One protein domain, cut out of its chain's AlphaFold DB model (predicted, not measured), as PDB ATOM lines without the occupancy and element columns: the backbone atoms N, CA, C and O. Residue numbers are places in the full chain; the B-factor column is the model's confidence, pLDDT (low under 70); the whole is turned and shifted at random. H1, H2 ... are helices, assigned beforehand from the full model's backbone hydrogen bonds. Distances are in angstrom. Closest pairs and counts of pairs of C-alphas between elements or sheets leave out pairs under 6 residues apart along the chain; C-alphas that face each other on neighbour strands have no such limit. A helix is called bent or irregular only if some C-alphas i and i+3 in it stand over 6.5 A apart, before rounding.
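AT A GLANCE: This is residues 208 to 388 of the 691 residues of an uncharacterized protein of Clostridium septicum (UniProt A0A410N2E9). This is a long, thin rod of helices: the longest, H5, with H3 packed along part of it, makes one half, H7 and H1 side by side make the other, and the short H2 and H6 lie between these two pairs. Residues 288 to 294 and 296 to 301, in and around H4, stick out at one tip, and residues 383 to 388 of H7 at the other. The printed part has 181 residues with seven named helices, H1 to H7 in order, and no named strand: the class is all helix. It is extended, with a radius of gyration of the C-alphas of 25.7 A and spans of 98 by 27 by 20 A.

HOW THE PARTS SIT: H5, residues 299 to 336, touches H3, residues 263 to 282, at a steep tilt of 41 degrees; the closest C-alphas, of Tyr 321 and Ser 270, are 5.2 A apart. H3 is irregular, with C-alphas 277 and 280 7.7 A apart, and has a kink of 57 degrees near residue 276. H2, residues 248 to 257, touches residues 355 to 358 alone of H6, residues 347 to 358; the closest C-alphas, of Thr 256 and Leu 358, are 6.7 A apart. H6 and H7, residues 363 to 388, form a helical hairpin and only just touch, with 3 pairs of C-alphas within 8 A, the closest those of Leu 357 and Thr 363, 5.8 A. H7 touches H1, residues 218 to 232, at a shallow tilt of 22 degrees, opposite ways, closest at the C-alphas of Arg 371 and Ile 225, 5.8 A. H4, residues 293 to 297, and H5 meet only through their link. Every O i to N i+4 pair is within hydrogen-bond range in H1, H4, H5, H6 and H7, against 5 of 6 in H2 and 13 of 16 in H3.

IN THESE COORDINATES: H5 is 54.6 A long, H7 36.8 A, H3 25.2 A and H1 21.1 A. H1 begins at C-alpha 218 (-6.619, 9.799, -22.801), and H7 ends at C-alpha 388 (-1.621, 16.963, -36.498).

THE WHOLE: The C-alphas farthest apart, of Pro 293 and Ile 387, are 97.9 A apart. The printed part has no cut, and the link from H1 to H2 is long. Confidence is under 70 at residues 215 to 216, 235, 283 to 305 and 360 to 362.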
ATOM      1  N   ILE A 208       7.486  -0.210 -28.773       78.00
ATOM      2  CA  ILE A 208       6.969   0.093 -27.429       78.00
ATOM      3  C   ILE A 208       5.453   0.366 -27.434       78.00
ATOM      4  O   ILE A 208       4.782   0.171 -26.426       78.00
ATOM      5  N   PHE A 209       4.906   0.782 -28.583       78.25
ATOM      6  CA  PHE A 209       3.480   1.034 -28.772       78.25
ATOM      7  C   PHE A 209       2.676  -0.215 -29.161       78.25
ATOM      8  O   PHE A 209       1.454  -0.114 -29.243       78.25
ATOM      9  N   ASP A 210       3.321  -1.360 -29.414       82.06
ATOM     10  CA  ASP A 210       2.647  -2.608 -29.814       82.06
ATOM     11  C   ASP A 210       1.982  -3.301 -28.616       82.06
ATOM     12  O   ASP A 210       1.043  -4.073 -28.771       82.06
ATOM     13  N   ILE A 211       2.432  -2.973 -27.403       82.12
ATOM     14  CA  ILE A 211       1.893  -3.483 -26.136       82.12
ATOM     15  C   ILE A 211       0.481  -2.931 -25.847       82.12
ATOM     16  O   ILE A 211      -0.217  -3.417 -24.959       82.12
ATOM     17  N   ILE A 212       0.044  -1.907 -26.581       82.88
ATOM     18  CA  ILE A 212      -1.108  -1.085 -26.220       82.88
ATOM     19  C   ILE A 212      -2.196  -1.179 -27.293       82.88
ATOM     20  O   ILE A 212      -1.920  -1.056 -28.486       82.88
ATOM     21  N   ASN A 213      -3.446  -1.340 -26.860       81.12
ATOM     22  CA  ASN A 213      -4.629  -1.411 -27.716       81.12
ATOM     23  C   ASN A 213      -4.908  -0.060 -28.378       81.12
ATOM     24  O   ASN A 213      -5.278   0.888 -27.699       81.12
ATOM     25  N   LYS A 214      -4.771   0.047 -29.702       74.12
ATOM     26  CA  LYS A 214      -5.089   1.278 -30.451       74.12
ATOM     27  C   LYS A 214      -6.527   1.229 -30.993       74.12
ATOM     28  O   LYS A 214      -6.902   0.181 -31.518       74.12
ATOM     29  N   PRO A 215      -7.299   2.338 -30.977       66.69
ATOM     30  CA  PRO A 215      -7.014   3.658 -30.392       66.69
ATOM     31  C   PRO A 215      -7.293   3.720 -28.875       66.69
ATOM     32  O   PRO A 215      -8.169   3.024 -28.373       66.69
ATOM     33  N   ILE A 216      -6.580   4.590 -28.145       67.06
ATOM     34  CA  ILE A 216      -6.662   4.663 -26.674       67.06
ATOM     35  C   ILE A 216      -7.227   6.009 -26.222       67.06
ATOM     36  O   ILE A 216      -6.724   7.066 -26.601       67.06
ATOM     37  N   ASP A 217      -8.210   5.966 -25.326       77.12
ATOM     38  CA  ASP A 217      -8.753   7.139 -24.643       77.12
ATOM     39  C   ASP A 217      -7.758   7.709 -23.606       77.12
ATOM     40  O   ASP A 217      -7.278   7.013 -22.701       77.12
ATOM     41  N   LYS A 218      -7.484   9.017 -23.704       79.88
ATOM     42  CA  LYS A 218      -6.619   9.799 -22.801       79.88
ATOM     43  C   LYS A 218      -7.038   9.669 -21.332       79.88
ATOM     44  O   LYS A 218      -6.175   9.596 -20.450       79.88
ATOM     45  N   ASN A 219      -8.340   9.592 -21.061       83.69
ATOM     46  CA  ASN A 219      -8.871   9.428 -19.709       83.69
ATOM     47  C   ASN A 219      -8.545   8.046 -19.142       83.69
ATOM     48  O   ASN A 219      -8.127   7.939 -17.986       83.69
ATOM     49  N   LYS A 220      -8.648   6.997 -19.967       85.56
ATOM     50  CA  LYS A 220      -8.285   5.630 -19.571       85.56
ATOM     51  C   LYS A 220      -6.797   5.524 -19.242       85.56
ATOM     52  O   LYS A 220      -6.460   5.007 -18.177       85.56
ATOM     53  N   ILE A 221      -5.915   6.105 -20.062       87.38
ATOM     54  CA  ILE A 221      -4.462   6.133 -19.788       87.38
ATOM     55  C   ILE A 221      -4.170   6.801 -18.441       87.38
ATOM     56  O   ILE A 221      -3.468   6.233 -17.603       87.38
ATOM     57  N   ASN A 222      -4.732   7.989 -18.203       87.44
ATOM     58  CA  ASN A 222      -4.501   8.727 -16.961       87.44
ATOM     59  C   ASN A 222      -5.010   7.964 -15.731       87.44
ATOM     60  O   ASN A 222      -4.318   7.908 -14.711       87.44
ATOM     61  N   ASN A 223      -6.194   7.355 -15.825       89.19
ATOM     62  CA  ASN A 223      -6.764   6.560 -14.740       89.19
ATOM     63  C   ASN A 223      -5.913   5.323 -14.435       89.19
ATOM     64  O   ASN A 223      -5.671   5.020 -13.267       89.19
ATOM     65  N   SER A 224      -5.396   4.648 -15.457       89.81
ATOM     66  CA  SER A 224      -4.561   3.464 -15.266       89.81
ATOM     67  C   SER A 224      -3.173   3.793 -14.739       89.81
ATOM     68  O   SER A 224      -2.693   3.076 -13.869       89.81
ATOM     69  N   ILE A 225      -2.565   4.913 -15.144       90.56
ATOM     70  CA  ILE A 225      -1.327   5.408 -14.516       90.56
ATOM     71  C   ILE A 225      -1.555   5.674 -13.020       90.56
ATOM     72  O   ILE A 225      -0.736   5.270 -12.195       90.56
ATOM     73  N   LYS A 226      -2.678   6.308 -12.646       90.38
ATOM     74  CA  LYS A 226      -3.030   6.540 -11.232       90.38
ATOM     75  C   LYS A 226      -3.188   5.226 -10.460       90.38
ATOM     76  O   LYS A 226      -2.608   5.093  -9.385       90.38
ATOM     77  N   LYS A 227      -3.922   4.254 -11.015       89.19
ATOM     78  CA  LYS A 227      -4.110   2.926 -10.402       89.19
ATOM     79  C   LYS A 227      -2.787   2.169 -10.256       89.19
ATOM     80  O   LYS A 227      -2.504   1.663  -9.178       89.19
ATOM     81  N   LEU A 228      -1.949   2.157 -11.296       89.75
ATOM     82  CA  LEU A 228      -0.620   1.538 -11.263       89.75
ATOM     83  C   LEU A 228       0.279   2.170 -10.197       89.75
ATOM     84  O   LEU A 228       0.935   1.443  -9.464       89.75
ATOM     85  N   ASN A 229       0.275   3.498 -10.055       88.50
ATOM     86  CA  ASN A 229       1.018   4.164  -8.982       88.50
ATOM     87  C   ASN A 229       0.523   3.747  -7.590       88.50
ATOM     88  O   ASN A 229       1.342   3.530  -6.702       88.50
ATOM     89  N   GLY A 230      -0.794   3.602  -7.409       86.69
ATOM     90  CA  GLY A 230      -1.370   3.092  -6.162       86.69
ATOM     91  C   GLY A 230      -0.894   1.675  -5.826       86.69
ATOM     92  O   GLY A 230      -0.559   1.407  -4.677       86.69
ATOM     93  N   LEU A 231      -0.802   0.800  -6.832       86.19
ATOM     94  CA  LEU A 231      -0.319  -0.577  -6.680       86.19
ATOM     95  C   LEU A 231       1.191  -0.633  -6.397       86.19
ATOM     96  O   LEU A 231       1.634  -1.280  -5.456       86.19
ATOM     97  N   ILE A 232       1.996   0.100  -7.171       85.44
ATOM     98  CA  ILE A 232       3.461   0.128  -7.021       85.44
ATOM     99  C   ILE A 232       3.877   0.642  -5.635       85.44
ATOM    100  O   ILE A 232       4.874   0.180  -5.086       85.44
ATOM    101  N   ASN A 233       3.121   1.586  -5.070       84.00
ATOM    102  CA  ASN A 233       3.422   2.192  -3.773       84.00
ATOM    103  C   ASN A 233       2.844   1.414  -2.578       84.00
ATOM    104  O   ASN A 233       3.077   1.812  -1.439       84.00
ATOM    105  N   ASN A 234       2.100   0.326  -2.813       82.81
ATOM    106  CA  ASN A 234       1.530  -0.503  -1.757       82.81
ATOM    107  C   ASN A 234       2.077  -1.941  -1.850       82.81
ATOM    108  O   ASN A 234       1.563  -2.728  -2.650       82.81
ATOM    109  N   PRO A 235       3.073  -2.323  -1.027       68.00
ATOM    110  CA  PRO A 235       3.691  -3.649  -1.095       68.00
ATOM    111  C   PRO A 235       2.697  -4.791  -0.828       68.00
ATOM    112  O   PRO A 235       2.844  -5.866  -1.400       68.00
ATOM    113  N   PHE A 236       1.637  -4.544  -0.052       72.81
ATOM    114  CA  PHE A 236       0.591  -5.535   0.225       72.81
ATOM    115  C   PHE A 236      -0.389  -5.731  -0.937       72.81
ATOM    116  O   PHE A 236      -1.125  -6.710  -0.962       72.81
ATOM    117  N   SER A 237      -0.416  -4.819  -1.915       73.38
ATOM    118  CA  SER A 237      -1.351  -4.904  -3.049       73.38
ATOM    119  C   SER A 237      -0.988  -5.973  -4.081       73.38
ATOM    120  O   SER A 237      -1.779  -6.231  -4.986       73.38
ATOM    121  N   ILE A 238       0.203  -6.567  -3.950       76.06
ATOM    122  CA  ILE A 238       0.749  -7.568  -4.873       76.06
ATOM    123  C   ILE A 238       0.831  -8.958  -4.206       76.06
ATOM    124  O   ILE A 238       1.037  -9.961  -4.890       76.06
ATOM    125  N   GLU A 239       0.631  -9.047  -2.882       80.06
ATOM    126  CA  GLU A 239       0.595 -10.325  -2.161       80.06
ATOM    127  C   GLU A 239      -0.662 -11.112  -2.570       80.06
ATOM    128  O   GLU A 239      -1.782 -10.600  -2.524       80.06
ATOM    129  N   LEU A 240      -0.478 -12.365  -2.996       82.69
ATOM    130  CA  LEU A 240      -1.588 -13.231  -3.392       82.69
ATOM    131  C   LEU A 240      -2.474 -13.534  -2.170       82.69
ATOM    132  O   LEU A 240      -1.958 -14.032  -1.165       82.69
ATOM    133  N   PRO A 241      -3.801 -13.305  -2.241       84.25
ATOM    134  CA  PRO A 241      -4.704 -13.546  -1.121       84.25
ATOM    135  C   PRO A 241      -5.065 -15.032  -1.035       84.25
ATOM    136  O   PRO A 241      -6.165 -15.450  -1.388       84.25
ATOM    137  N   VAL A 242      -4.109 -15.842  -0.593       86.94
ATOM    138  CA  VAL A 242      -4.285 -17.279  -0.379       86.94
ATOM    139  C   VAL A 242      -4.239 -17.609   1.107       86.94
ATOM    140  O   VAL A 242      -3.524 -16.971   1.886       86.94
ATOM    141  N   ILE A 243      -5.002 -18.622   1.503       88.31
ATOM    142  CA  ILE A 243      -4.911 -19.232   2.827       88.31
ATOM    143  C   ILE A 243      -3.475 -19.720   3.006       88.31
ATOM    144  O   ILE A 243      -2.909 -20.318   2.101       88.31
ATOM    145  N   LYS A 244      -2.857 -19.439   4.156       84.56
ATOM    146  CA  LYS A 244      -1.484 -19.871   4.440       84.56
ATOM    147  C   LYS A 244      -1.522 -21.276   5.039       84.56
ATOM    148  O   LYS A 244      -1.706 -21.422   6.246       84.56
ATOM    149  N   SER A 245      -1.353 -22.302   4.206       87.81
ATOM    150  CA  SER A 245      -1.292 -23.700   4.644       87.81
ATOM    151  C   SER A 245      -0.175 -24.485   3.942       87.81
ATOM    152  O   SER A 245       0.470 -24.017   3.001       87.81
ATOM    153  N   ILE A 246       0.058 -25.719   4.401       85.69
ATOM    154  CA  ILE A 246       0.982 -26.658   3.746       85.69
ATOM    155  C   ILE A 246       0.485 -27.113   2.362       85.69
ATOM    156  O   ILE A 246       1.283 -27.584   1.550       85.69
ATOM    157  N   TYR A 247      -0.813 -26.973   2.080       89.25
ATOM    158  CA  TYR A 247      -1.450 -27.409   0.836       89.25
ATOM    159  C   TYR A 247      -1.366 -26.338  -0.257       89.25
ATOM    160  O   TYR A 247      -1.221 -26.654  -1.438       89.25
ATOM    161  N   THR A 248      -1.344 -25.066   0.137       86.62
ATOM    162  CA  THR A 248      -1.351 -23.893  -0.748       86.62
ATOM    163  C   THR A 248      -0.258 -23.923  -1.819       86.62
ATOM    164  O   THR A 248      -0.498 -23.540  -2.965       86.62
ATOM    165  N   LYS A 249       0.935 -24.438  -1.493       85.62
ATOM    166  CA  LYS A 249       2.035 -24.585  -2.460       85.62
ATOM    167  C   LYS A 249       1.638 -25.457  -3.657       85.62
ATOM    168  O   LYS A 249       1.957 -25.106  -4.789       85.62
ATOM    169  N   TYR A 250       0.925 -26.559  -3.428       87.00
ATOM    170  CA  TYR A 250       0.498 -27.464  -4.501       87.00
ATOM    171  C   TYR A 250      -0.577 -26.830  -5.387       87.00
ATOM    172  O   TYR A 250      -0.578 -27.042  -6.599       87.00
ATOM    173  N   PHE A 251      -1.446 -26.005  -4.802       87.25
ATOM    174  CA  PHE A 251      -2.431 -25.228  -5.551       87.25
ATOM    175  C   PHE A 251      -1.775 -24.181  -6.463       87.25
ATOM    176  O   PHE A 251      -2.109 -24.089  -7.645       87.25
ATOM    177  N   LEU A 252      -0.787 -23.439  -5.954       83.56
ATOM    178  CA  LEU A 252      -0.030 -22.465  -6.750       83.56
ATOM    179  C   LEU A 252       0.810 -23.144  -7.850       83.56
ATOM    180  O   LEU A 252       0.826 -22.686  -8.994       83.56
ATOM    181  N   GLU A 253       1.451 -24.280  -7.553       82.50
ATOM    182  CA  GLU A 253       2.165 -25.087  -8.556       82.50
ATOM    183  C   GLU A 253       1.237 -25.591  -9.673       82.50
ATOM    184  O   GLU A 253       1.643 -25.625 -10.836       82.50
ATOM    185  N   TYR A 254      -0.005 -25.957  -9.345       85.06
ATOM    186  CA  TYR A 254      -1.009 -26.331 -10.340       85.06
ATOM    187  C   TYR A 254      -1.400 -25.130 -11.219       85.06
ATOM    188  O   TYR A 254      -1.410 -25.241 -12.446       85.06
ATOM    189  N   LEU A 255      -1.650 -23.966 -10.609       81.25
ATOM    190  CA  LEU A 255      -2.054 -22.738 -11.310       81.25
ATOM    191  C   LEU A 255      -0.993 -22.187 -12.270       81.25
ATOM    192  O   LEU A 255      -1.336 -21.586 -13.285       81.25
ATOM    193  N   THR A 256       0.295 -22.376 -11.982       72.75
ATOM    194  CA  THR A 256       1.375 -21.914 -12.879       72.75
ATOM    195  C   THR A 256       1.496 -22.744 -14.162       72.75
ATOM    196  O   THR A 256       2.039 -22.257 -15.160       72.75
ATOM    197  N   LYS A 257       0.997 -23.988 -14.152       77.06
ATOM    198  CA  LYS A 257       1.148 -24.963 -15.248       77.06
ATOM    199  C   LYS A 257      -0.130 -25.185 -16.051       77.06
ATOM    200  O   LYS A 257      -0.035 -25.512 -17.232       77.06
ATOM    201  N   ASN A 258      -1.292 -24.996 -15.432       76.75
ATOM    202  CA  ASN A 258      -2.591 -25.325 -16.009       76.75
ATOM    203  C   ASN A 258      -3.484 -24.087 -16.157       76.75
ATOM    204  O   ASN A 258      -3.207 -23.013 -15.624       76.75
ATOM    205  N   THR A 259      -4.583 -24.236 -16.897       74.31
ATOM    206  CA  THR A 259      -5.670 -23.252 -16.892       74.31
ATOM    207  C   THR A 259      -6.313 -23.168 -15.508       74.31
ATOM    208  O   THR A 259      -6.178 -24.075 -14.690       74.31
ATOM    209  N   PHE A 260      -7.025 -22.071 -15.242       77.88
ATOM    210  CA  PHE A 260      -7.726 -21.878 -13.973       77.88
ATOM    211  C   PHE A 260      -8.666 -23.076 -13.702       77.88
ATOM    212  O   PHE A 260      -9.458 -23.403 -14.589       77.88
ATOM    213  N   PRO A 261      -8.555 -23.756 -12.546       79.81
ATOM    214  CA  PRO A 261      -9.190 -25.054 -12.332       79.81
ATOM    215  C   PRO A 261     -10.712 -24.929 -12.250       79.81
ATOM    216  O   PRO A 261     -11.224 -23.934 -11.738       79.81
ATOM    217  N   THR A 262     -11.437 -25.943 -12.714       85.88
ATOM    218  CA  THR A 262     -12.869 -26.134 -12.435       85.88
ATOM    219  C   THR A 262     -13.077 -26.799 -11.069       85.88
ATOM    220  O   THR A 262     -12.137 -27.323 -10.474       85.88
ATOM    221  N   GLU A 263     -14.311 -26.842 -10.558       85.25
ATOM    222  CA  GLU A 263     -14.611 -27.583  -9.318       85.25
ATOM    223  C   GLU A 263     -14.239 -29.073  -9.412       85.25
ATOM    224  O   GLU A 263     -13.830 -29.679  -8.420       85.25
ATOM    225  N   GLN A 264     -14.334 -29.660 -10.612       86.56
ATOM    226  CA  GLN A 264     -13.916 -31.039 -10.870       86.56
ATOM    227  C   GLN A 264     -12.394 -31.185 -10.773       86.56
ATOM    228  O   GLN A 264     -11.915 -32.102 -10.107       86.56
ATOM    229  N   ASP A 265     -11.640 -30.246 -11.350       87.31
ATOM    230  CA  ASP A 265     -10.177 -30.213 -11.243       87.31
ATOM    231  C   ASP A 265      -9.726 -30.033  -9.789       87.31
ATOM    232  O   ASP A 265      -8.793 -30.698  -9.343       87.31
ATOM    233  N   ILE A 266     -10.420 -29.183  -9.020       89.94
ATOM    234  CA  ILE A 266     -10.157 -28.987  -7.587       89.94
ATOM    235  C   ILE A 266     -10.439 -30.272  -6.808       89.94
ATOM    236  O   ILE A 266      -9.644 -30.646  -5.946       89.94
ATOM    237  N   SER A 267     -11.525 -30.984  -7.125       88.25
ATOM    238  CA  SER A 267     -11.819 -32.280  -6.508       88.25
ATOM    239  C   SER A 267     -10.708 -33.299  -6.786       88.25
ATOM    240  O   SER A 267     -10.242 -33.963  -5.858       88.25
ATOM    241  N   ILE A 268     -10.218 -33.382  -8.025       89.12
ATOM    242  CA  ILE A 268      -9.110 -34.275  -8.398       89.12
ATOM    243  C   ILE A 268      -7.820 -33.871  -7.671       89.12
ATOM    244  O   ILE A 268      -7.207 -34.702  -7.000       89.12
ATOM    245  N   LEU A 269      -7.451 -32.588  -7.716       90.56
ATOM    246  CA  LEU A 269      -6.241 -32.074  -7.074       90.56
ATOM    247  C   LEU A 269      -6.280 -32.255  -5.550       90.56
ATOM    248  O   LEU A 269      -5.265 -32.590  -4.941       90.56
ATOM    249  N   SER A 270      -7.447 -32.072  -4.925       90.50
ATOM    250  CA  SER A 270      -7.618 -32.277  -3.483       90.50
ATOM    251  C   SER A 270      -7.353 -33.730  -3.086       90.50
ATOM    252  O   SER A 270      -6.628 -33.965  -2.122       90.50
ATOM    253  N   LYS A 271      -7.820 -34.702  -3.881       90.00
ATOM    254  CA  LYS A 271      -7.536 -36.133  -3.690       90.00
ATOM    255  C   LYS A 271      -6.057 -36.442  -3.858       90.00
ATOM    256  O   LYS A 271      -5.466 -37.096  -3.000       90.00
ATOM    257  N   GLU A 272      -5.445 -35.953  -4.934       90.44
ATOM    258  CA  GLU A 272      -4.023 -36.173  -5.216       90.44
ATOM    259  C   GLU A 272      -3.126 -35.610  -4.108       90.44
ATOM    260  O   GLU A 272      -2.220 -36.294  -3.622       90.44
ATOM    261  N   VAL A 273      -3.399 -34.383  -3.662       90.88
ATOM    262  CA  VAL A 273      -2.638 -33.730  -2.590       90.88
ATOM    263  C   VAL A 273      -2.904 -34.399  -1.244       90.88
ATOM    264  O   VAL A 273      -1.956 -34.612  -0.487       90.88
ATOM    265  N   ASN A 274      -4.144 -34.806  -0.955       90.56
ATOM    266  CA  ASN A 274      -4.472 -35.528   0.273       90.56
ATOM    267  C   ASN A 274      -3.732 -36.873   0.350       90.56
ATOM    268  O   ASN A 274      -3.137 -37.195   1.376       90.56
ATOM    269  N   ILE A 275      -3.665 -37.622  -0.757       87.25
ATOM    270  CA  ILE A 275      -2.846 -38.841  -0.852       87.25
ATOM    271  C   ILE A 275      -1.365 -38.503  -0.635       87.25
ATOM    272  O   ILE A 275      -0.675 -39.172   0.134       87.25
ATOM    273  N   LYS A 276      -0.860 -37.450  -1.279       88.06
ATOM    274  CA  LYS A 276       0.562 -37.092  -1.221       88.06
ATOM    275  C   LYS A 276       1.020 -36.649   0.171       88.06
ATOM    276  O   LYS A 276       2.109 -37.028   0.592       88.06
ATOM    277  N   VAL A 277       0.217 -35.846   0.864       87.19
ATOM    278  CA  VAL A 277       0.603 -35.191   2.126       87.19
ATOM    279  C   VAL A 277       0.088 -35.956   3.347       87.19
ATOM    280  O   VAL A 277       0.800 -36.065   4.343       87.19
ATOM    281  N   ASN A 278      -1.111 -36.536   3.262       86.81
ATOM    282  CA  ASN A 278      -1.823 -37.115   4.403       86.81
ATOM    283  C   ASN A 278      -1.981 -38.649   4.320       86.81
ATOM    284  O   ASN A 278      -2.655 -39.235   5.165       86.81
ATOM    285  N   SER A 279      -1.358 -39.350   3.359       81.81
ATOM    286  CA  SER A 279      -1.414 -40.831   3.282       81.81
ATOM    287  C   SER A 279      -0.890 -41.537   4.532       81.81
ATOM    288  O   SER A 279      -1.292 -42.667   4.812       81.81
ATOM    289  N   SER A 280      -0.044 -40.879   5.328       76.94
ATOM    290  CA  SER A 280       0.394 -41.378   6.634       76.94
ATOM    291  C   SER A 280      -0.770 -41.604   7.613       76.94
ATOM    292  O   SER A 280      -0.667 -42.497   8.449       76.94
ATOM    293  N   ILE A 281      -1.892 -40.885   7.463       79.56
ATOM    294  CA  ILE A 281      -3.134 -41.073   8.239       79.56
ATOM    295  C   ILE A 281      -3.773 -42.438   7.939       79.56
ATOM    296  O   ILE A 281      -4.397 -43.040   8.808       79.56
ATOM    297  N   LEU A 282      -3.581 -42.963   6.724       72.56
ATOM    298  CA  LEU A 282      -4.049 -44.294   6.323       72.56
ATOM    299  C   LEU A 282      -3.088 -45.412   6.763       72.56
ATOM    300  O   LEU A 282      -3.424 -46.595   6.655       72.56
ATOM    301  N   ASN A 283      -1.890 -45.058   7.239       64.56
ATOM    302  CA  ASN A 283      -0.820 -46.003   7.512       64.56
ATOM    303  C   ASN A 283      -0.907 -46.543   8.943       64.56
ATOM    304  O   ASN A 283      -0.405 -45.964   9.907       64.56
ATOM    305  N   TYR A 284      -1.478 -47.738   9.058       54.72
ATOM    306  CA  TYR A 284      -1.310 -48.576  10.235       54.72
ATOM    307  C   TYR A 284       0.133 -49.072  10.317       54.72
ATOM    308  O   TYR A 284       0.516 -50.026   9.637       54.72
ATOM    309  N   LYS A 285       0.939 -48.482  11.204       50.12
ATOM    310  CA  LYS A 285       2.147 -49.161  11.686       50.12
ATOM    311  C   LYS A 285       1.732 -50.488  12.338       50.12
ATOM    312  O   LYS A 285       1.129 -50.501  13.404       50.12
ATOM    313  N   ASN A 286       2.101 -51.590  11.682       51.97
ATOM    314  CA  ASN A 286       2.138 -52.965  12.189       51.97
ATOM    315  C   ASN A 286       0.831 -53.532  12.770       51.97
ATOM    316  O   ASN A 286       0.728 -53.775  13.974       51.97
ATOM    317  N   ILE A 287      -0.111 -53.915  11.903       48.25
ATOM    318  CA  ILE A 287      -1.093 -54.947  12.265       48.25
ATOM    319  C   ILE A 287      -0.590 -56.306  11.770       48.25
ATOM    320  O   ILE A 287      -0.511 -56.582  10.574       48.25
ATOM    321  N   LYS A 288      -0.224 -57.135  12.756       51.41
ATOM    322  CA  LYS A 288       0.105 -58.562  12.654       51.41
ATOM    323  C   LYS A 288      -0.901 -59.281  11.748       51.41
ATOM    324  O   LYS A 288      -2.097 -59.013  11.822       51.41
ATOM    325  N   SER A 289      -0.385 -60.189  10.919       53.56
ATOM    326  CA  SER A 289      -1.118 -60.946   9.900       53.56
ATOM    327  C   SER A 289      -2.439 -61.540  10.413       53.56
ATOM    328  O   SER A 289      -2.599 -61.782  11.612       53.56
ATOM    329  N   LYS A 290      -3.360 -61.866   9.487       53.72
ATOM    330  CA  LYS A 290      -4.653 -62.560   9.727       53.72
ATOM    331  C   LYS A 290      -4.559 -63.844  10.589       53.72
ATOM    332  O   LYS A 290      -5.584 -64.422  10.936       53.72
ATOM    333  N   ILE A 291      -3.339 -64.272  10.914       54.12
ATOM    334  CA  ILE A 291      -2.949 -65.433  11.711       54.12
ATOM    335  C   ILE A 291      -2.961 -65.123  13.227       54.12
ATOM    336  O   ILE A 291      -3.019 -66.047  14.030       54.12
ATOM    337  N   ASN A 292      -2.941 -63.855  13.666       58.28
ATOM    338  CA  ASN A 292      -2.944 -63.520  15.100       58.28
ATOM    339  C   ASN A 292      -4.363 -63.623  15.718       58.28
ATOM    340  O   ASN A 292      -5.235 -62.852  15.323       58.28
ATOM    341  N   PRO A 293      -4.622 -64.471  16.731       58.16
ATOM    342  CA  PRO A 293      -5.950 -64.586  17.348       58.16
ATOM    343  C   PRO A 293      -6.463 -63.272  17.971       58.16
ATOM    344  O   PRO A 293      -7.660 -62.990  17.914       58.16
ATOM    345  N   LEU A 294      -5.568 -62.404  18.464       57.53
ATOM    346  CA  LEU A 294      -5.923 -61.068  18.978       57.53
ATOM    347  C   LEU A 294      -6.458 -60.116  17.888       57.53
ATOM    348  O   LEU A 294      -7.129 -59.134  18.208       57.53
ATOM    349  N   TYR A 295      -6.190 -60.395  16.605       60.97
ATOM    350  CA  TYR A 295      -6.765 -59.656  15.475       60.97
ATOM    351  C   TYR A 295      -8.279 -59.879  15.376       60.97
ATOM    352  O   TYR A 295      -9.028 -58.924  15.187       60.97
ATOM    353  N   TRP A 296      -8.732 -61.123  15.562       60.00
ATOM    354  CA  TRP A 296     -10.147 -61.497  15.487       60.00
ATOM    355  C   TRP A 296     -10.940 -61.024  16.712       60.00
ATOM    356  O   TRP A 296     -12.091 -60.617  16.566       60.00
ATOM    357  N   VAL A 297     -10.307 -60.973  17.891       62.09
ATOM    358  CA  VAL A 297     -10.907 -60.427  19.128       62.09
ATOM    359  C   VAL A 297     -11.138 -58.915  19.025       62.09
ATOM    360  O   VAL A 297     -12.209 -58.422  19.371       62.09
ATOM    361  N   ASN A 298     -10.173 -58.173  18.477       59.75
ATOM    362  CA  ASN A 298     -10.262 -56.718  18.336       59.75
ATOM    363  C   ASN A 298     -10.771 -56.273  16.956       59.75
ATOM    364  O   ASN A 298     -10.682 -55.094  16.626       59.75
ATOM    365  N   ILE A 299     -11.333 -57.176  16.144       62.94
ATOM    366  CA  ILE A 299     -11.695 -56.888  14.747       62.94
ATOM    367  C   ILE A 299     -12.733 -55.767  14.620       62.94
ATOM    368  O   ILE A 299     -12.687 -54.993  13.668       62.94
ATOM    369  N   LYS A 300     -13.644 -55.644  15.598       63.38
ATOM    370  CA  LYS A 300     -14.602 -54.530  15.677       63.38
ATOM    371  C   LYS A 300     -13.895 -53.203  15.966       63.38
ATOM    372  O   LYS A 300     -14.205 -52.217  15.312       63.38
ATOM    373  N   LYS A 301     -12.918 -53.199  16.880       65.19
ATOM    374  CA  LYS A 301     -12.107 -52.021  17.208       65.19
ATOM    375  C   LYS A 301     -11.221 -51.612  16.028       65.19
ATOM    376  O   LYS A 301     -11.246 -50.461  15.641       65.19
ATOM    377  N   TYR A 302     -10.562 -52.559  15.358       66.19
ATOM    378  CA  TYR A 302      -9.772 -52.271  14.156       66.19
ATOM    379  C   TYR A 302     -10.610 -51.770  12.982       66.19
ATOM    380  O   TYR A 302     -10.167 -50.870  12.280       66.19
ATOM    381  N   LYS A 303     -11.807 -52.332  12.753       65.81
ATOM    382  CA  LYS A 303     -12.737 -51.797  11.747       65.81
ATOM    383  C   LYS A 303     -13.171 -50.375  12.101       65.81
ATOM    384  O   LYS A 303     -13.143 -49.533  11.218       65.81
ATOM    385  N   SER A 304     -13.478 -50.112  13.373       68.19
ATOM    386  CA  SER A 304     -13.814 -48.774  13.875       68.19
ATOM    387  C   SER A 304     -12.657 -47.785  13.700       68.19
ATOM    388  O   SER A 304     -12.866 -46.715  13.150       68.19
ATOM    389  N   ASP A 305     -11.433 -48.153  14.083       69.19
ATOM    390  CA  ASP A 305     -10.245 -47.301  13.952       69.19
ATOM    391  C   ASP A 305      -9.897 -47.054  12.462       69.19
ATOM    392  O   ASP A 305      -9.437 -45.973  12.092       69.19
ATOM    393  N   LEU A 306     -10.126 -48.044  11.581       70.62
ATOM    394  CA  LEU A 306      -9.930 -47.921  10.127       70.62
ATOM    395  C   LEU A 306     -10.983 -47.006   9.516       70.62
ATOM    396  O   LEU A 306     -10.669 -46.212   8.631       70.62
ATOM    397  N   GLU A 307     -12.231 -47.141   9.957       71.88
ATOM    398  CA  GLU A 307     -13.328 -46.257   9.579       71.88
ATOM    399  C   GLU A 307     -13.071 -44.831  10.076       71.88
ATOM    400  O   GLU A 307     -13.269 -43.892   9.312       71.88
ATOM    401  N   GLU A 308     -12.536 -44.659  11.285       77.00
ATOM    402  CA  GLU A 308     -12.152 -43.365  11.854       77.00
ATOM    403  C   GLU A 308     -10.951 -42.746  11.126       77.00
ATOM    404  O   GLU A 308     -10.984 -41.567  10.783       77.00
ATOM    405  N   SER A 309      -9.936 -43.538  10.776       75.75
ATOM    406  CA  SER A 309      -8.777 -43.081   9.993       75.75
ATOM    407  C   SER A 309      -9.170 -42.711   8.561       75.75
ATOM    408  O   SER A 309      -8.737 -41.679   8.051       75.75
ATOM    409  N   LYS A 310     -10.047 -43.498   7.919       79.56
ATOM    410  CA  LYS A 310     -10.643 -43.152   6.616       79.56
ATOM    411  C   LYS A 310     -11.505 -41.899   6.711       79.56
ATOM    412  O   LYS A 310     -11.438 -41.052   5.828       79.56
ATOM    413  N   LYS A 311     -12.286 -41.749   7.784       82.38
ATOM    414  CA  LYS A 311     -13.089 -40.550   8.036       82.38
ATOM    415  C   LYS A 311     -12.192 -39.326   8.229       82.38
ATOM    416  O   LYS A 311     -12.455 -38.310   7.602       82.38
ATOM    417  N   ASN A 312     -11.107 -39.432   8.995       81.62
ATOM    418  CA  ASN A 312     -10.122 -38.363   9.189       81.62
ATOM    419  C   ASN A 312      -9.380 -38.011   7.896       81.62
ATOM    420  O   ASN A 312      -9.196 -36.829   7.605       81.62
ATOM    421  N   PHE A 313      -9.017 -39.010   7.090       86.25
ATOM    422  CA  PHE A 313      -8.436 -38.806   5.764       86.25
ATOM    423  C   PHE A 313      -9.413 -38.079   4.825       86.25
ATOM    424  O   PHE A 313      -9.023 -37.110   4.179       86.25
ATOM    425  N   ASN A 314     -10.694 -38.465   4.816       85.31
ATOM    426  CA  ASN A 314     -11.741 -37.784   4.046       85.31
ATOM    427  C   ASN A 314     -12.032 -36.366   4.575       85.31
ATOM    428  O   ASN A 314     -12.341 -35.472   3.794       85.31
ATOM    429  N   ILE A 315     -11.917 -36.132   5.889       86.88
ATOM    430  CA  ILE A 315     -12.014 -34.786   6.477       86.88
ATOM    431  C   ILE A 315     -10.879 -33.905   5.950       86.88
ATOM    432  O   ILE A 315     -11.138 -32.772   5.562       86.88
ATOM    433  N   HIS A 316      -9.647 -34.419   5.881       86.81
ATOM    434  CA  HIS A 316      -8.516 -33.666   5.331       86.81
ATOM    435  C   HIS A 316      -8.660 -33.431   3.821       86.81
ATOM    436  O   HIS A 316      -8.347 -32.336   3.363       86.81
ATOM    437  N   GLU A 317      -9.207 -34.391   3.062       89.31
ATOM    438  CA  GLU A 317      -9.590 -34.176   1.655       89.31
ATOM    439  C   GLU A 317     -10.556 -32.999   1.527       89.31
ATOM    440  O   GLU A 317     -10.334 -32.096   0.724       89.31
ATOM    441  N   ASN A 318     -11.597 -32.982   2.364       89.44
ATOM    442  CA  ASN A 318     -12.602 -31.929   2.359       89.44
ATOM    443  C   ASN A 318     -12.025 -30.574   2.804       89.44
ATOM    444  O   ASN A 318     -12.393 -29.549   2.244       89.44
ATOM    445  N   ILE A 319     -11.092 -30.549   3.764       89.56
ATOM    446  CA  ILE A 319     -10.373 -29.327   4.161       89.56
ATOM    447  C   ILE A 319      -9.558 -28.779   2.985       89.56
ATOM    448  O   ILE A 319      -9.659 -27.592   2.692       89.56
ATOM    449  N   ILE A 320      -8.805 -29.631   2.279       91.31
ATOM    450  CA  ILE A 320      -8.027 -29.229   1.095       91.31
ATOM    451  C   ILE A 320      -8.961 -28.727  -0.012       91.31
ATOM    452  O   ILE A 320      -8.695 -27.696  -0.622       91.31
ATOM    453  N   TYR A 321     -10.065 -29.436  -0.259       92.31
ATOM    454  CA  TYR A 321     -11.074 -29.045  -1.241       92.31
ATOM    455  C   TYR A 321     -11.656 -27.661  -0.929       92.31
ATOM    456  O   TYR A 321     -11.640 -26.784  -1.791       92.31
ATOM    457  N   LEU A 322     -12.110 -27.435   0.309       91.12
ATOM    458  CA  LEU A 322     -12.658 -26.147   0.741       91.12
ATOM    459  C   LEU A 322     -11.608 -25.030   0.687       91.12
ATOM    460  O   LEU A 322     -11.916 -23.948   0.191       91.12
ATOM    461  N   GLU A 323     -10.369 -25.303   1.110       92.12
ATOM    462  CA  GLU A 323      -9.257 -24.350   0.998       92.12
ATOM    463  C   GLU A 323      -9.024 -23.946  -0.463       92.12
ATOM    464  O   GLU A 323      -8.842 -22.770  -0.766       92.12
ATOM    465  N   TYR A 324      -9.039 -24.903  -1.390       92.88
ATOM    466  CA  TYR A 324      -8.802 -24.632  -2.807       92.88
ATOM    467  C   TYR A 324      -9.966 -23.900  -3.471       92.88
ATOM    468  O   TYR A 324      -9.713 -23.019  -4.288       92.88
ATOM    469  N   ILE A 325     -11.213 -24.196  -3.093       89.38
ATOM    470  CA  ILE A 325     -12.388 -23.421  -3.520       89.38
ATOM    471  C   ILE A 325     -12.282 -21.974  -3.019       89.38
ATOM    472  O   ILE A 325     -12.509 -21.025  -3.777       89.38
ATOM    473  N   GLU A 326     -11.889 -21.778  -1.762       89.44
ATOM    474  CA  GLU A 326     -11.718 -20.445  -1.188       89.44
ATOM    475  C   GLU A 326     -10.545 -19.691  -1.835       89.44
ATOM    476  O   GLU A 326     -10.705 -18.543  -2.255       89.44
ATOM    477  N   ASN A 327      -9.398 -20.346  -2.031       89.50
ATOM    478  CA  ASN A 327      -8.251 -19.782  -2.744       89.50
ATOM    479  C   ASN A 327      -8.596 -19.443  -4.201       89.50
ATOM    480  O   ASN A 327      -8.222 -18.375  -4.683       89.50
ATOM    481  N   GLN A 328      -9.339 -20.303  -4.903       88.31
ATOM    482  CA  GLN A 328      -9.824 -20.038  -6.260       88.31
ATOM    483  C   GLN A 328     -10.686 -18.769  -6.283       88.31
ATOM    484  O   GLN A 328     -10.463 -17.882  -7.114       88.31
ATOM    485  N   LYS A 329     -11.630 -18.645  -5.345       87.94
ATOM    486  CA  LYS A 329     -12.486 -17.460  -5.215       87.94
ATOM    487  C   LYS A 329     -11.660 -16.205  -4.923       87.94
ATOM    488  O   LYS A 329     -11.817 -15.208  -5.630       87.94
ATOM    489  N   ASN A 330     -10.750 -16.257  -3.954       88.12
ATOM    490  CA  ASN A 330      -9.919 -15.117  -3.567       88.12
ATOM    491  C   ASN A 330      -9.002 -14.658  -4.709       88.12
ATOM    492  O   ASN A 330      -8.956 -13.465  -5.020       88.12
ATOM    493  N   ILE A 331      -8.344 -15.595  -5.402       86.50
ATOM    494  CA  ILE A 331      -7.515 -15.286  -6.575       86.50
ATOM    495  C   ILE A 331      -8.379 -14.713  -7.706       86.50
ATOM    496  O   ILE A 331      -7.960 -13.759  -8.356       86.50
ATOM    497  N   SER A 332      -9.595 -15.219  -7.934       85.06
ATOM    498  CA  SER A 332     -10.473 -14.688  -8.989       85.06
ATOM    499  C   SER A 332     -10.839 -13.211  -8.765       85.06
ATOM    500  O   SER A 332     -10.750 -12.401  -9.692       85.06
ATOM    501  N   ILE A 333     -11.162 -12.836  -7.520       85.00
ATOM    502  CA  ILE A 333     -11.462 -11.453  -7.117       85.00
ATOM    503  C   ILE A 333     -10.211 -10.581  -7.264       85.00
ATOM    504  O   ILE A 333     -10.274  -9.470  -7.793       85.00
ATOM    505  N   TYR A 334      -9.063 -11.111  -6.844       86.12
ATOM    506  CA  TYR A 334      -7.774 -10.441  -6.955       86.12
ATOM    507  C   TYR A 334      -7.387 -10.149  -8.409       86.12
ATOM    508  O   TYR A 334      -7.084  -9.007  -8.747       86.12
ATOM    509  N   LEU A 335      -7.483 -11.135  -9.307       84.31
ATOM    510  CA  LEU A 335      -7.206 -10.942 -10.734       84.31
ATOM    511  C   LEU A 335      -8.190  -9.951 -11.376       84.31
ATOM    512  O   LEU A 335      -7.796  -9.152 -12.230       84.31
ATOM    513  N   HIS A 336      -9.454  -9.947 -10.936       84.44
ATOM    514  CA  HIS A 336     -10.457  -8.995 -11.412       84.44
ATOM    515  C   HIS A 336     -10.070  -7.537 -11.107       84.44
ATOM    516  O   HIS A 336     -10.366  -6.646 -11.908       84.44
ATOM    517  N   ALA A 337      -9.354  -7.273 -10.008       83.38
ATOM    518  CA  ALA A 337      -8.878  -5.929  -9.670       83.38
ATOM    519  C   ALA A 337      -7.952  -5.328 -10.746       83.38
ATOM    520  O   ALA A 337      -7.884  -4.105 -10.876       83.38
ATOM    521  N   PHE A 338      -7.305  -6.163 -11.568       87.06
ATOM    522  CA  PHE A 338      -6.419  -5.746 -12.659       87.06
ATOM    523  C   PHE A 338      -7.107  -5.653 -14.027       87.06
ATOM    524  O   PHE A 338      -6.465  -5.261 -15.002       87.06
ATOM    525  N   ASN A 339      -8.412  -5.942 -14.132       87.25
ATOM    526  CA  ASN A 339      -9.142  -5.898 -15.408       87.25
ATOM    527  C   ASN A 339      -9.087  -4.528 -16.102       87.25
ATOM    528  O   ASN A 339      -9.200  -4.471 -17.320       87.25
ATOM    529  N   PHE A 340      -8.836  -3.440 -15.364       86.88
ATOM    530  CA  PHE A 340      -8.634  -2.110 -15.952       86.88
ATOM    531  C   PHE A 340      -7.455  -2.046 -16.943       86.88
ATOM    532  O   PHE A 340      -7.388  -1.118 -17.745       86.88
ATOM    533  N   LEU A 341      -6.514  -2.998 -16.882       87.50
ATOM    534  CA  LEU A 341      -5.418  -3.100 -17.842       87.50
ATOM    535  C   LEU A 341      -5.880  -3.652 -19.194       87.50
ATOM    536  O   LEU A 341      -5.329  -3.225 -20.200       87.50
ATOM    537  N   LYS A 342      -6.912  -4.510 -19.250       86.25
ATOM    538  CA  LYS A 342      -7.453  -5.054 -20.517       86.25
ATOM    539  C   LYS A 342      -7.916  -3.959 -21.474       86.25
ATOM    540  O   LYS A 342      -7.776  -4.077 -22.684       86.25
ATOM    541  N   ASP A 343      -8.410  -2.856 -20.921       82.94
ATOM    542  CA  ASP A 343      -8.848  -1.697 -21.700       82.94
ATOM    543  C   ASP A 343      -7.689  -0.933 -22.363       82.94
ATOM    544  O   ASP A 343      -7.932   0.002 -23.126       82.94
ATOM    545  N   ILE A 344      -6.436  -1.267 -22.033       86.00
ATOM    546  CA  ILE A 344      -5.251  -0.501 -22.427       86.00
ATOM    547  C   ILE A 344      -4.191  -1.376 -23.077       86.00
ATOM    548  O   ILE A 344      -3.651  -0.962 -24.093       86.00
ATOM    549  N   ILE A 345      -3.870  -2.545 -22.530       88.69
ATOM    550  CA  ILE A 345      -2.851  -3.438 -23.096       88.69
ATOM    551  C   ILE A 345      -3.483  -4.561 -23.910       88.69
ATOM    552  O   ILE A 345      -4.620  -4.954 -23.651       88.69
ATOM    553  N   THR A 346      -2.733  -5.089 -24.875       88.69
ATOM    554  CA  THR A 346      -3.187  -6.209 -25.707       88.69
ATOM    555  C   THR A 346      -3.510  -7.443 -24.874       88.69
ATOM    556  O   THR A 346      -2.921  -7.671 -23.815       88.69
ATOM    557  N   ASP A 347      -4.426  -8.279 -25.368       85.31
ATOM    558  CA  ASP A 347      -4.814  -9.521 -24.686       85.31
ATOM    559  C   ASP A 347      -3.614 -10.442 -24.429       85.31
ATOM    560  O   ASP A 347      -3.537 -11.107 -23.392       85.31
ATOM    561  N   GLU A 348      -2.659 -10.473 -25.360       85.75
ATOM    562  CA  GLU A 348      -1.410 -11.224 -25.225       85.75
ATOM    563  C   GLU A 348      -0.563 -10.709 -24.059       85.75
ATOM    564  O   GLU A 348      -0.137 -11.494 -23.203       85.75
ATOM    565  N   GLU A 349      -0.357  -9.392 -23.977       86.62
ATOM    566  CA  GLU A 349       0.429  -8.807 -22.895       86.62
ATOM    567  C   GLU A 349      -0.318  -8.900 -21.552       86.62
ATOM    568  O   GLU A 349       0.306  -9.163 -20.523       86.62
ATOM    569  N   PHE A 350      -1.651  -8.804 -21.545       87.44
ATOM    570  CA  PHE A 350      -2.455  -9.017 -20.340       87.44
ATOM    571  C   PHE A 350      -2.323 -10.449 -19.802       87.44
ATOM    572  O   PHE A 350      -2.112 -10.642 -18.603       87.44
ATOM    573  N   LYS A 351      -2.368 -11.469 -20.667       82.75
ATOM    574  CA  LYS A 351      -2.139 -12.870 -20.259       82.75
ATOM    575  C   LYS A 351      -0.739 -13.073 -19.679       82.75
ATOM    576  O   LYS A 351      -0.575 -13.754 -18.665       82.75
ATOM    577  N   LYS A 352       0.271 -12.460 -20.296       83.56
ATOM    578  CA  LYS A 352       1.656 -12.494 -19.813       83.56
ATOM    579  C   LYS A 352       1.809 -11.805 -18.456       83.56
ATOM    580  O   LYS A 352       2.520 -12.328 -17.598       83.56
ATOM    581  N   PHE A 353       1.118 -10.686 -18.239       85.25
ATOM    582  CA  PHE A 353       1.043 -10.026 -16.938       85.25
ATOM    583  C   PHE A 353       0.442 -10.950 -15.872       85.25
ATOM    584  O   PHE A 353       1.063 -11.145 -14.830       85.25
ATOM    585  N   LEU A 354      -0.708 -11.576 -16.147       81.81
ATOM    586  CA  LEU A 354      -1.344 -12.500 -15.201       81.81
ATOM    587  C   LEU A 354      -0.426 -13.669 -14.826       81.81
ATOM    588  O   LEU A 354      -0.333 -14.024 -13.655       81.81
ATOM    589  N   LYS A 355       0.303 -14.235 -15.795       79.00
ATOM    590  CA  LYS A 355       1.269 -15.308 -15.525       79.00
ATOM    591  C   LYS A 355       2.394 -14.846 -14.591       79.00
ATOM    592  O   LYS A 355       2.728 -15.560 -13.653       79.00
ATOM    593  N   LYS A 356       2.939 -13.643 -14.810       80.06
ATOM    594  CA  LYS A 356       3.966 -13.047 -13.934       80.06
ATOM    595  C   LYS A 356       3.448 -12.733 -12.531       80.06
ATOM    596  O   LYS A 356       4.192 -12.873 -11.571       80.06
ATOM    597  N   LEU A 357       2.186 -12.322 -12.418       81.38
ATOM    598  CA  LEU A 357       1.538 -12.041 -11.137       81.38
ATOM    599  C   LEU A 357       1.401 -13.311 -10.279       81.38
ATOM    600  O   LEU A 357       1.533 -13.245  -9.061       81.38
ATOM    601  N   LEU A 358       1.164 -14.466 -10.911       76.75
ATOM    602  CA  LEU A 358       1.044 -15.763 -10.233       76.75
ATOM    603  C   LEU A 358       2.403 -16.394  -9.877       76.75
ATOM    604  O   LEU A 358       2.481 -17.139  -8.907       76.75
ATOM    605  N   ASP A 359       3.459 -16.090 -10.637       72.00
ATOM    606  CA  ASP A 359       4.825 -16.601 -10.421       72.00
ATOM    607  C   ASP A 359       5.605 -15.800  -9.350       72.00
ATOM    608  O   ASP A 359       6.714 -16.160  -8.967       72.00
ATOM    609  N   THR A 360       5.028 -14.707  -8.828       63.56
ATOM    610  CA  THR A 360       5.535 -13.832  -7.738       63.56
ATOM    611  C   THR A 360       6.903 -13.159  -7.947       63.56
ATOM    612  O   THR A 360       7.262 -12.262  -7.185       63.56
ATOM    613  N   ASN A 361       7.633 -13.498  -9.011       62.34
ATOM    614  CA  ASN A 361       8.915 -12.889  -9.363       62.34
ATOM    615  C   ASN A 361       8.720 -11.612 -10.212       62.34
ATOM    616  O   ASN A 361       7.968 -11.595 -11.190       62.34
ATOM    617  N   ASP A 362       9.400 -10.525  -9.828       68.44
ATOM    618  CA  ASP A 362       9.548  -9.258 -10.573       68.44
ATOM    619  C   ASP A 362       8.253  -8.536 -11.012       68.44
ATOM    620  O   ASP A 362       8.255  -7.700 -11.923       68.44
ATOM    621  N   THR A 363       7.120  -8.784 -10.344       79.50
ATOM    622  CA  THR A 363       5.838  -8.135 -10.684       79.50
ATOM    623  C   THR A 363       5.892  -6.611 -10.515       79.50
ATOM    624  O   THR A 363       5.394  -5.875 -11.367       79.50
ATOM    625  N   ILE A 364       6.529  -6.109  -9.450       81.81
ATOM    626  CA  ILE A 364       6.675  -4.661  -9.207       81.81
ATOM    627  C   ILE A 364       7.471  -3.996 -10.333       81.81
ATOM    628  O   ILE A 364       7.109  -2.913 -10.794       81.81
ATOM    629  N   GLU A 365       8.556  -4.629 -10.780       84.25
ATOM    630  CA  GLU A 365       9.386  -4.110 -11.867       84.25
ATOM    631  C   GLU A 365       8.611  -4.079 -13.187       84.25
ATOM    632  O   GLU A 365       8.633  -3.074 -13.904       84.25
ATOM    633  N   TYR A 366       7.826  -5.123 -13.457       85.81
ATOM    634  CA  TYR A 366       6.922  -5.144 -14.600       85.81
ATOM    635  C   TYR A 366       5.888  -4.007 -14.551       85.81
ATOM    636  O   TYR A 366       5.717  -3.292 -15.540       85.81
ATOM    637  N   LEU A 367       5.233  -3.786 -13.404       86.75
ATOM    638  CA  LEU A 367       4.258  -2.700 -13.237       86.75
ATOM    639  C   LEU A 367       4.901  -1.316 -13.417       86.75
ATOM    640  O   LEU A 367       4.293  -0.440 -14.038       86.75
ATOM    641  N   LYS A 368       6.135  -1.120 -12.927       88.12
ATOM    642  CA  LYS A 368       6.916   0.110 -13.156       88.12
ATOM    643  C   LYS A 368       7.179   0.329 -14.648       88.12
ATOM    644  O   LYS A 368       6.877   1.408 -15.155       88.12
ATOM    645  N   SER A 369       7.652  -0.698 -15.352       87.75
ATOM    646  CA  SER A 369       7.904  -0.647 -16.799       87.75
ATOM    647  C   SER A 369       6.633  -0.349 -17.608       87.75
ATOM    648  O   SER A 369       6.634   0.502 -18.505       87.75
ATOM    649  N   LEU A 370       5.509  -0.978 -17.244       88.50
ATOM    650  CA  LEU A 370       4.216  -0.724 -17.875       88.50
ATOM    651  C   LEU A 370       3.746   0.716 -17.637       88.50
ATOM    652  O   LEU A 370       3.352   1.400 -18.581       88.50
ATOM    653  N   ARG A 371       3.833   1.212 -16.397       90.06
ATOM    654  CA  ARG A 371       3.525   2.613 -16.072       90.06
ATOM    655  C   ARG A 371       4.371   3.567 -16.915       90.06
ATOM    656  O   ARG A 371       3.816   4.499 -17.496       90.06
ATOM    657  N   ASP A 372       5.680   3.346 -16.988       90.31
ATOM    658  CA  ASP A 372       6.596   4.215 -17.737       90.31
ATOM    659  C   ASP A 372       6.269   4.216 -19.233       90.31
ATOM    660  O   ASP A 372       6.219   5.276 -19.861       90.31
ATOM    661  N   THR A 373       5.916   3.050 -19.776       88.81
ATOM    662  CA  THR A 373       5.402   2.909 -21.142       88.81
ATOM    663  C   THR A 373       4.128   3.736 -21.352       88.81
ATOM    664  O   THR A 373       4.056   4.524 -22.297       88.81
ATOM    665  N   LEU A 374       3.149   3.658 -20.444       88.50
ATOM    666  CA  LEU A 374       1.922   4.464 -20.527       88.50
ATOM    667  C   LEU A 374       2.189   5.972 -20.420       88.50
ATOM    668  O   LEU A 374       1.533   6.763 -21.103       88.50
ATOM    669  N   VAL A 375       3.167   6.391 -19.609       89.38
ATOM    670  CA  VAL A 375       3.594   7.797 -19.521       89.38
ATOM    671  C   VAL A 375       4.204   8.267 -20.844       89.38
ATOM    672  O   VAL A 375       3.862   9.357 -21.314       89.38
ATOM    673  N   ILE A 376       5.060   7.451 -21.471       88.00
ATOM    674  CA  ILE A 376       5.627   7.737 -22.798       88.00
ATOM    675  C   ILE A 376       4.503   7.910 -23.823       88.00
ATOM    676  O   ILE A 376       4.515   8.881 -24.577       88.00
ATOM    677  N   VAL A 377       3.505   7.028 -23.810       87.12
ATOM    678  CA  VAL A 377       2.379   7.059 -24.756       87.12
ATOM    679  C   VAL A 377       1.498   8.275 -24.564       87.12
ATOM    680  O   VAL A 377       1.179   8.961 -25.532       87.12
ATOM    681  N   ARG A 378       1.180   8.615 -23.314       87.88
ATOM    682  CA  ARG A 378       0.463   9.851 -22.992       87.88
ATOM    683  C   ARG A 378       1.191  11.077 -23.546       87.88
ATOM    684  O   ARG A 378       0.568  11.932 -24.168       87.88
ATOM    685  N   ASN A 379       2.501  11.161 -23.318       88.00
ATOM    686  CA  ASN A 379       3.310  12.285 -23.782       88.00
ATOM    687  C   ASN A 379       3.422  12.300 -25.318       88.00
ATOM    688  O   ASN A 379       3.396  13.372 -25.920       88.00
ATOM    689  N   PHE A 380       3.506  11.131 -25.956       88.19
ATOM    690  CA  PHE A 380       3.514  11.004 -27.412       88.19
ATOM    691  C   PHE A 380       2.182  11.429 -28.039       88.19
ATOM    692  O   PHE A 380       2.208  12.124 -29.045       88.19
ATOM    693  N   ASN A 381       1.036  11.116 -27.426       85.88
ATOM    694  CA  ASN A 381      -0.270  11.579 -27.908       85.88
ATOM    695  C   ASN A 381      -0.382  13.111 -27.882       85.88
ATOM    696  O   ASN A 381      -0.897  13.697 -28.824       85.88
ATOM    697  N   ILE A 382       0.167  13.774 -26.857       88.56
ATOM    698  CA  ILE A 382       0.235  15.248 -26.814       88.56
ATOM    699  C   ILE A 382       1.082  15.783 -27.978       88.56
ATOM    700  O   ILE A 382       0.724  16.775 -28.606       88.56
ATOM    701  N   ILE A 383       2.210  15.131 -28.274       91.38
ATOM    702  CA  ILE A 383       3.046  15.484 -29.428       91.38
ATOM    703  C   ILE A 383       2.269  15.268 -30.733       91.38
ATOM    704  O   ILE A 383       2.296  16.142 -31.594       91.38
ATOM    705  N   LEU A 384       1.561  14.144 -30.873       89.44
ATOM    706  CA  LEU A 384       0.758  13.812 -32.049       89.44
ATOM    707  C   LEU A 384      -0.312  14.879 -32.308       89.44
ATOM    708  O   LEU A 384      -0.341  15.422 -33.405       89.44
ATOM    709  N   GLU A 385      -1.094  15.249 -31.287       88.69
ATOM    710  CA  GLU A 385      -2.106  16.319 -31.353       88.69
ATOM    711  C   GLU A 385      -1.486  17.631 -31.880       88.69
ATOM    712  O   GLU A 385      -2.020  18.273 -32.789       88.69
ATOM    713  N   LYS A 386      -0.305  18.010 -31.364       91.50
ATOM    714  CA  LYS A 386       0.419  19.200 -31.834       91.50
ATOM    715  C   LYS A 386       0.862  19.077 -33.294       91.50
ATOM    716  O   LYS A 386       0.685  20.031 -34.048       91.50
ATOM    717  N   ILE A 387       1.433  17.941 -33.706       92.69
ATOM    718  CA  ILE A 387       1.887  17.737 -35.093       92.69
ATOM    719  C   ILE A 387       0.699  17.682 -36.061       92.69
ATOM    720  O   ILE A 387       0.780  18.234 -37.157       92.69
ATOM    721  N   GLU A 388      -0.410  17.053 -35.677       90.44
ATOM    722  CA  GLU A 388      -1.621  16.963 -36.498       90.44
ATOM    723  C   GLU A 388      -2.229  18.341 -36.767       90.44
ATOM    724  O   GLU A 388      -2.637  18.588 -37.904       90.44
TER     725      GLU A 388